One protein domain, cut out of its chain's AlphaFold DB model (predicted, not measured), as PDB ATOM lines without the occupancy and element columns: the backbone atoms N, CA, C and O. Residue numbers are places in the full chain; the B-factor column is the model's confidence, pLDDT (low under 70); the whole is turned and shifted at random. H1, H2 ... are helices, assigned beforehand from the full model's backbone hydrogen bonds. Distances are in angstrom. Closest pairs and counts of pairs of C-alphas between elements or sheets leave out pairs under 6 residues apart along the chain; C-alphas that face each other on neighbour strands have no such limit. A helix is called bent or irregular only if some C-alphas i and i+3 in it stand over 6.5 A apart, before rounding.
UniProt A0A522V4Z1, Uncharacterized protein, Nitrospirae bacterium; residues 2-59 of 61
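AT A GLANCE: This is residues 2 to 59 of the 61 residues of an uncharacterized protein of Nitrospirae bacterium (UniProt A0A522V4Z1). A long helix, H1, and a short one, H2, sit at the two ends of a drawn-out model and do not pack on each other; a winding link joins them, looping round beside the last residues of H1 before it runs out to H2. Residues 2 to 23 of H1 stick out as one arm and residues 44 to 59, with H2, as another. The printed part has 58 residues with two named helices, H1 then H2, and no named strand; the class is all helix. It is extended, with a radius of gyration of the C-alphas of 20.2 A, and flat, spanning 59 by 32 by 14 A.

IN THESE COORDINATES: H1 holds residues 2 to 29 and measures 41.0 A from C-alpha 2 at (-3.897, 125.406, -22.513) to C-alpha 29 at (21.239, 155.388, -10.217). It has a kink of 32 degrees near residue 23. It is irregular, but only just: C-alphas 22 and 25 are 6.8 A apart. Residues 30 to 47 belong to no named element. H2 holds residues 48 to 57 and ends with C-alpha 57 at (47.699, 144.429, -20.016).

HOW THE PARTS SIT: H1 and H2 are apart, with no C-alpha of the one within 8 A of the other. Residues 2 to 23 and residues 44 to 59 stand free. In H2 every O i to N i+4 pair is within hydrogen-bond range; in H1 22 of 24 are.

THE WHOLE: The two C-alphas farthest apart are those of Lys 2 and Lys 48, at 59.8 A. The link from H1 to H2, 18 residues, is long. The printed part has no cut. Its mean pLDDT is 80.5, and residues 35 to 44 are under 70.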
ATOM      1  N   LYS A   2      -3.997 123.925 -22.429       72.19
ATOM      2  CA  LYS A   2      -3.897 125.406 -22.513       72.19
ATOM      3  C   LYS A   2      -3.805 126.137 -21.156       72.19
ATOM      4  O   LYS A   2      -3.051 127.094 -21.043       72.19
ATOM      5  N   LYS A   3      -4.518 125.661 -20.124       84.38
ATOM      6  CA  LYS A   3      -4.456 126.228 -18.760       84.38
ATOM      7  C   LYS A   3      -3.075 126.069 -18.110       84.38
ATOM      8  O   LYS A   3      -2.572 127.019 -17.530       84.38
ATOM      9  N   ASN A   4      -2.442 124.906 -18.274       90.31
ATOM     10  CA  ASN A   4      -1.113 124.639 -17.714       90.31
ATOM     11  C   ASN A   4      -0.048 125.529 -18.366       90.31
ATOM     12  O   ASN A   4       0.803 126.065 -17.669       90.31
ATOM     13  N   LEU A   5      -0.135 125.745 -19.685       91.81
ATOM     14  CA  LEU A   5       0.768 126.655 -20.395       91.81
ATOM     15  C   LEU A   5       0.628 128.100 -19.891       91.81
ATOM     16  O   LEU A   5       1.628 128.762 -19.641       91.81
ATOM     17  N   TRP A   6      -0.603 128.569 -19.684       95.44
ATOM     18  CA  TRP A   6      -0.864 129.908 -19.148       95.44
ATOM     19  C   TRP A   6      -0.333 130.109 -17.728       95.44
ATOM     20  O   TRP A   6       0.178 131.179 -17.414       95.44
ATOM     21  N   ILE A   7      -0.408 129.076 -16.888       94.94
ATOM     22  CA  ILE A   7       0.175 129.094 -15.541       94.94
ATOM     23  C   ILE A   7       1.698 129.225 -15.614       94.94
ATOM     24  O   ILE A   7       2.272 130.047 -14.906       94.94
ATOM     25  N   ILE A   8       2.352 128.480 -16.509       94.38
ATOM     26  CA  ILE A   8       3.805 128.577 -16.708       94.38
ATOM     27  C   ILE A   8       4.187 129.983 -17.182       94.38
ATOM     28  O   ILE A   8       5.102 130.584 -16.627       94.38
ATOM     29  N   ILE A   9       3.458 130.536 -18.155       95.69
ATOM     30  CA  ILE A   9       3.692 131.900 -18.652       95.69
ATOM     31  C   ILE A   9       3.551 132.920 -17.519       95.69
ATOM     32  O   ILE A   9       4.427 133.765 -17.359       95.69
ATOM     33  N   ALA A  10       2.497 132.823 -16.704       95.81
ATOM     34  CA  ALA A  10       2.284 133.736 -15.585       95.81
ATOM     35  C   ALA A  10       3.447 133.692 -14.583       95.81
ATOM     36  O   ALA A  10       3.972 134.737 -14.203       95.81
ATOM     37  N   VAL A  11       3.903 132.492 -14.213       96.50
ATOM     38  CA  VAL A  11       5.036 132.319 -13.295       96.50
ATOM     39  C   VAL A  11       6.314 132.919 -13.886       96.50
ATOM     40  O   VAL A  11       6.984 133.702 -13.214       96.50
ATOM     41  N   VAL A  12       6.632 132.622 -15.150       96.31
ATOM     42  CA  VAL A  12       7.830 133.153 -15.823       96.31
ATOM     43  C   VAL A  12       7.793 134.679 -15.900       96.31
ATOM     44  O   VAL A  12       8.787 135.323 -15.576       96.31
ATOM     45  N   VAL A  13       6.655 135.274 -16.263       96.12
ATOM     46  CA  VAL A  13       6.503 136.735 -16.326       96.12
ATOM     47  C   VAL A  13       6.668 137.368 -14.942       96.12
ATOM     48  O   VAL A  13       7.338 138.392 -14.829       96.12
ATOM     49  N   CYS A  14       6.139 136.751 -13.882       95.81
ATOM     50  CA  CYS A  14       6.362 137.218 -12.513       95.81
ATOM     51  C   CYS A  14       7.848 137.182 -12.122       95.81
ATOM     52  O   CYS A  14       8.346 138.156 -11.560       95.81
ATOM     53  N   PHE A  15       8.571 136.106 -12.449       95.81
ATOM     54  CA  PHE A  15      10.010 136.011 -12.175       95.81
ATOM     55  C   PHE A  15      10.827 137.020 -12.984       95.81
ATOM     56  O   PHE A  15      11.710 137.673 -12.430       95.81
ATOM     57  N   LEU A  16      10.520 137.195 -14.270       93.38
ATOM     58  CA  LEU A  16      11.185 138.193 -15.108       93.38
ATOM     59  C   LEU A  16      10.923 139.610 -14.593       93.38
ATOM     60  O   LEU A  16      11.862 140.389 -14.456       93.38
ATOM     61  N   GLY A  17       9.677 139.926 -14.235       91.88
ATOM     62  CA  GLY A  17       9.323 141.208 -13.629       91.88
ATOM     63  C   GLY A  17      10.046 141.450 -12.303       91.88
ATOM     64  O   GLY A  17      10.558 142.544 -12.077       91.88
ATOM     65  N   PHE A  18      10.157 140.424 -11.457       92.06
ATOM     66  CA  PHE A  18      10.915 140.492 -10.208       92.06
ATOM     67  C   PHE A  18      12.409 140.767 -10.446       92.06
ATOM     68  O   PHE A  18      12.975 141.668  -9.828       92.06
ATOM     69  N   LEU A  19      13.037 140.046 -11.379       90.81
ATOM     70  CA  LEU A  19      14.452 140.225 -11.718       90.81
ATOM     71  C   LEU A  19      14.726 141.604 -12.326       90.81
ATOM     72  O   LEU A  19      15.678 142.275 -11.927       90.81
ATOM     73  N   MET A  20      13.868 142.060 -13.242       86.31
ATOM     74  CA  MET A  20      13.966 143.413 -13.788       86.31
ATOM     75  C   MET A  20      13.813 144.452 -12.674       86.31
ATOM     76  O   MET A  20      14.635 145.359 -12.587       86.31
ATOM     77  N   GLY A  21      12.853 144.264 -11.764       86.19
ATOM     78  CA  GLY A  21      12.641 145.125 -10.600       86.19
ATOM     79  C   GLY A  21      13.869 145.271  -9.696       86.19
ATOM     80  O   GLY A  21      14.131 146.374  -9.227       86.19
ATOM     81  N   TYR A  22      14.659 144.209  -9.506       85.50
ATOM     82  CA  TYR A  22      15.921 144.278  -8.755       85.50
ATOM     83  C   TYR A  22      16.987 145.132  -9.461       85.50
ATOM     84  O   TYR A  22      17.759 145.831  -8.810       85.50
ATOM     85  N   SER A  23      17.018 145.101 -10.794       81.94
ATOM     86  CA  SER A  23      17.974 145.879 -11.593       81.94
ATOM     87  C   SER A  23      17.561 147.342 -11.802       81.94
ATOM     88  O   SER A  23      18.414 148.201 -12.029       81.94
ATOM     89  N   THR A  24      16.265 147.651 -11.693       83.38
ATOM     90  CA  THR A  24      15.714 148.992 -11.935       83.38
ATOM     91  C   THR A  24      16.360 150.089 -11.074       83.38
ATOM     92  O   THR A  24      16.716 151.120 -11.646       83.38
ATOM     93  N   PRO A  25      16.587 149.921  -9.752       82.50
ATOM     94  CA  PRO A  25      17.283 150.917  -8.934       82.50
ATOM     95  C   PRO A  25      18.686 151.256  -9.448       82.50
ATOM     96  O   PRO A  25      19.017 152.433  -9.554       82.50
ATOM     97  N   SER A  26      19.477 150.253  -9.843       81.31
ATOM     98  CA  SER A  26      20.821 150.459 -10.400       81.31
ATOM     99  C   SER A  26      20.777 151.200 -11.735       81.31
ATOM    100  O   SER A  26      21.610 152.066 -11.989       81.31
ATOM    101  N   PHE A  27      19.783 150.913 -12.580       81.62
ATOM    102  CA  PHE A  27      19.583 151.637 -13.838       81.62
ATOM    103  C   PHE A  27      19.157 153.092 -13.625       81.62
ATOM    104  O   PHE A  27      19.579 153.976 -14.374       81.62
ATOM    105  N   ILE A  28      18.350 153.360 -12.598       80.38
ATOM    106  CA  ILE A  28      17.995 154.725 -12.196       80.38
ATOM    107  C   ILE A  28      19.227 155.449 -11.639       80.38
ATOM    108  O   ILE A  28      19.485 156.590 -12.020       80.38
ATOM    109  N   GLU A  29      20.021 154.798 -10.785       74.50
ATOM    110  CA  GLU A  29      21.239 155.388 -10.217       74.50
ATOM    111  C   GLU A  29      22.302 155.674 -11.289       74.50
ATOM    112  O   GLU A  29      22.966 156.712 -11.247       74.50
ATOM    113  N   ALA A  30      22.416 154.795 -12.286       74.06
ATOM    114  CA  ALA A  30      23.257 154.993 -13.462       74.06
ATOM    115  C   ALA A  30      22.727 156.086 -14.414       74.06
ATOM    116  O   ALA A  30      23.377 156.401 -15.409       74.06
ATOM    117  N   GLY A  31      21.549 156.656 -14.139       70.81
ATOM    118  CA  GLY A  31      20.935 157.702 -14.955       70.81
ATOM    119  C   GLY A  31      20.334 157.201 -16.272       70.81
ATOM    120  O   GLY A  31      20.001 158.015 -17.130       70.81
ATOM    121  N   MET A  32      20.178 155.884 -16.440       74.62
ATOM    122  CA  MET A  32      19.654 155.261 -17.662       74.62
ATOM    123  C   MET A  32      18.123 155.337 -17.766       74.62
ATOM    124  O   MET A  32      17.583 155.293 -18.870       74.62
ATOM    125  N   ILE A  33      17.409 155.471 -16.642       77.19
ATOM    126  CA  ILE A  33      15.940 155.574 -16.582       77.19
ATOM    127  C   ILE A  33      15.552 156.805 -15.744       77.19
ATOM    128  O   ILE A  33      16.026 156.953 -14.622       77.19
ATOM    129  N   GLY A  34      14.674 157.681 -16.261       70.38
ATOM    130  CA  GLY A  34      14.069 158.788 -15.489       70.38
ATOM    131  C   GLY A  34      14.546 160.218 -15.799       70.38
ATOM    132  O   GLY A  34      13.976 161.161 -15.262       70.38
ATOM    133  N   GLY A  35      15.502 160.405 -16.713       63.00
ATOM    134  CA  GLY A  35      15.714 161.685 -17.402       63.00
ATOM    135  C   GLY A  35      16.705 162.666 -16.759       63.00
ATOM    136  O   GLY A  35      16.535 163.162 -15.646       63.00
ATOM    137  N   GLY A  36      17.718 163.010 -17.554       55.28
ATOM    138  CA  GLY A  36      18.611 164.150 -17.384       55.28
ATOM    139  C   GLY A  36      19.944 163.884 -18.096       55.28
ATOM    140  O   GLY A  36      20.681 163.024 -17.618       55.28
ATOM    141  N   PRO A  37      20.307 164.603 -19.181       56.12
ATOM    142  CA  PRO A  37      21.534 164.354 -19.962       56.12
ATOM    143  C   PRO A  37      22.848 164.483 -19.163       56.12
ATOM    144  O   PRO A  37      23.903 164.120 -19.663       56.12
ATOM    145  N   ASN A  38      22.779 164.944 -17.909       53.88
ATOM    146  CA  ASN A  38      23.908 165.141 -16.998       53.88
ATOM    147  C   ASN A  38      23.941 164.157 -15.808       53.88
ATOM    148  O   ASN A  38      24.631 164.426 -14.828       53.88
ATOM    149  N   LYS A  39      23.168 163.056 -15.827       53.41
ATOM    150  CA  LYS A  39      23.087 162.102 -14.696       53.41
ATOM    151  C   LYS A  39      23.691 160.725 -14.941       53.41
ATOM    152  O   LYS A  39      23.646 159.893 -14.039       53.41
ATOM    153  N   VAL A  40      24.302 160.483 -16.100       56.75
ATOM    154  CA  VAL A  40      25.265 159.382 -16.194       56.75
ATOM    155  C   VAL A  40      26.421 159.797 -15.294       56.75
ATOM    156  O   VAL A  40      27.163 160.715 -15.643       56.75
ATOM    157  N   LYS A  41      26.525 159.210 -14.091       56.81
ATOM    158  CA  LYS A  41      27.723 159.377 -13.260       56.81
ATOM    159  C   LYS A  41      28.888 159.013 -14.176       56.81
ATOM    160  O   LYS A  41      28.981 157.860 -14.594       56.81
ATOM    161  N   ALA A  42      29.724 159.991 -14.537       59.91
ATOM    162  CA  ALA A  42      31.003 159.689 -15.156       59.91
ATOM    163  C   ALA A  42      31.638 158.629 -14.255       59.91
ATOM    164  O   ALA A  42      31.684 158.829 -13.036       59.91
ATOM    165  N   GLY A  43      31.965 157.462 -14.823       59.28
ATOM    166  CA  GLY A  43      32.530 156.362 -14.049       59.28
ATOM    167  C   GLY A  43      33.634 156.920 -13.158       59.28
ATOM    168  O   GLY A  43      34.378 157.793 -13.611       59.28
ATOM    169  N   ALA A  44      33.662 156.500 -11.888       67.50
ATOM    170  CA  ALA A  44      34.641 156.994 -10.927       67.50
ATOM    171  C   ALA A  44      36.017 157.022 -11.595       67.50
ATOM    172  O   ALA A  44      36.391 156.040 -12.246       67.50
ATOM    173  N   GLU A  45      36.721 158.156 -11.510       71.31
ATOM    174  CA  GLU A  45      38.041 158.251 -12.119       71.31
ATOM    175  C   GLU A  45      38.874 157.082 -11.613       71.31
ATOM    176  O   GLU A  45      39.048 156.907 -10.408       71.31
ATOM    177  N   LEU A  46      39.324 156.244 -12.549       72.62
ATOM    178  CA  LEU A  46      40.166 155.116 -12.206       72.62
ATOM    179  C   LEU A  46      41.386 155.662 -11.472       72.62
ATOM    180  O   LEU A  46      42.063 156.564 -11.983       72.62
ATOM    181  N   ASP A  47      41.648 155.106 -10.291       81.94
ATOM    182  CA  ASP A  47      42.879 155.382  -9.572       81.94
ATOM    183  C   ASP A  47      44.081 155.132 -10.494       81.94
ATOM    184  O   ASP A  47      44.034 154.313 -11.422       81.94
ATOM    185  N   LYS A  48      45.161 155.875 -10.254       79.88
ATOM    186  CA  LYS A  48      46.352 155.848 -11.100       79.88
ATOM    187  C   LYS A  48      46.911 154.424 -11.235       79.88
ATOM    188  O   LYS A  48      47.252 154.031 -12.348       79.88
ATOM    189  N   GLY A  49      46.887 153.631 -10.158       83.81
ATOM    190  CA  GLY A  49      47.326 152.232 -10.189       83.81
ATOM    191  C   GLY A  49      46.464 151.354 -11.099       83.81
ATOM    192  O   GLY A  49      46.985 150.536 -11.852       83.81
ATOM    193  N   THR A  50      45.151 151.579 -11.112       81.94
ATOM    194  CA  THR A  50      44.219 150.854 -11.986       81.94
ATOM    195  C   THR A  50      44.412 151.237 -13.454       81.94
ATOM    196  O   THR A  50      44.392 150.367 -14.325       81.94
ATOM    197  N   LYS A  51      44.641 152.525 -13.752       84.62
ATOM    198  CA  LYS A  51      44.939 152.984 -15.123       84.62
ATOM    199  C   LYS A  51      46.229 152.358 -15.658       84.62
ATOM    200  O   LYS A  51      46.262 151.962 -16.821       84.62
ATOM    201  N   ASP A  52      47.267 152.281 -14.832       86.81
ATOM    202  CA  ASP A  52      48.563 151.734 -15.237       86.81
ATOM    203  C   ASP A  52      48.501 150.208 -15.420       86.81
ATOM    204  O   ASP A  52      48.992 149.704 -16.427       86.81
ATOM    205  N   TYR A  53      47.768 149.489 -14.560       84.94
ATOM    206  CA  TYR A  53      47.487 148.057 -14.736       84.94
ATOM    207  C   TYR A  53      46.823 147.741 -16.088       84.94
ATOM    208  O   TYR A  53      47.286 146.872 -16.826       84.94
ATOM    209  N   TYR A  54      45.765 148.474 -16.459       84.56
ATOM    210  CA  TYR A  54      45.097 148.262 -17.751       84.56
ATOM    211  C   TYR A  54      45.970 148.650 -18.950       84.56
ATOM    212  O   TYR A  54      45.848 148.042 -20.012       84.56
ATOM    213  N   LYS A  55      46.851 149.646 -18.800       86.00
ATOM    214  CA  LYS A  55      47.818 149.998 -19.849       86.00
ATOM    215  C   LYS A  55      48.855 148.909 -20.071       86.00
ATOM    216  O   LYS A  55      49.284 148.747 -21.206       86.00
ATOM    217  N   ASP A  56      49.277 148.218 -19.020       89.00
ATOM    218  CA  ASP A  56      50.277 147.161 -19.139       89.00
ATOM    219  C   ASP A  56      49.675 145.870 -19.704       89.00
ATOM    220  O   ASP A  56      50.292 145.268 -20.576       89.00
ATOM    221  N   LEU A  57      48.427 145.530 -19.361       85.62
ATOM    222  CA  LEU A  57      47.699 144.429 -20.016       85.62
ATOM    223  C   LEU A  57      47.564 144.609 -21.538       85.62
ATOM    224  O   LEU A  57      47.583 143.632 -22.277       85.62
ATOM    225  N   LEU A  58      47.421 145.850 -22.012       78.75
ATOM    226  CA  LEU A  58      47.312 146.170 -23.442       78.75
ATOM    227  C   LEU A  58      48.662 146.177 -24.181       78.75
ATOM    228  O   LEU A  58      48.674 146.342 -25.397       78.75
ATOM    229  N   LYS A  59      49.787 146.066 -23.467       81.00
ATOM    230  CA  LYS A  59      51.139 146.007 -24.049       81.00
ATOM    231  C   LYS A  59      51.681 144.583 -24.171       81.00
ATOM    232  O   LYS A  59      52.764 144.421 -24.720       81.00
TER     233      LYS A  59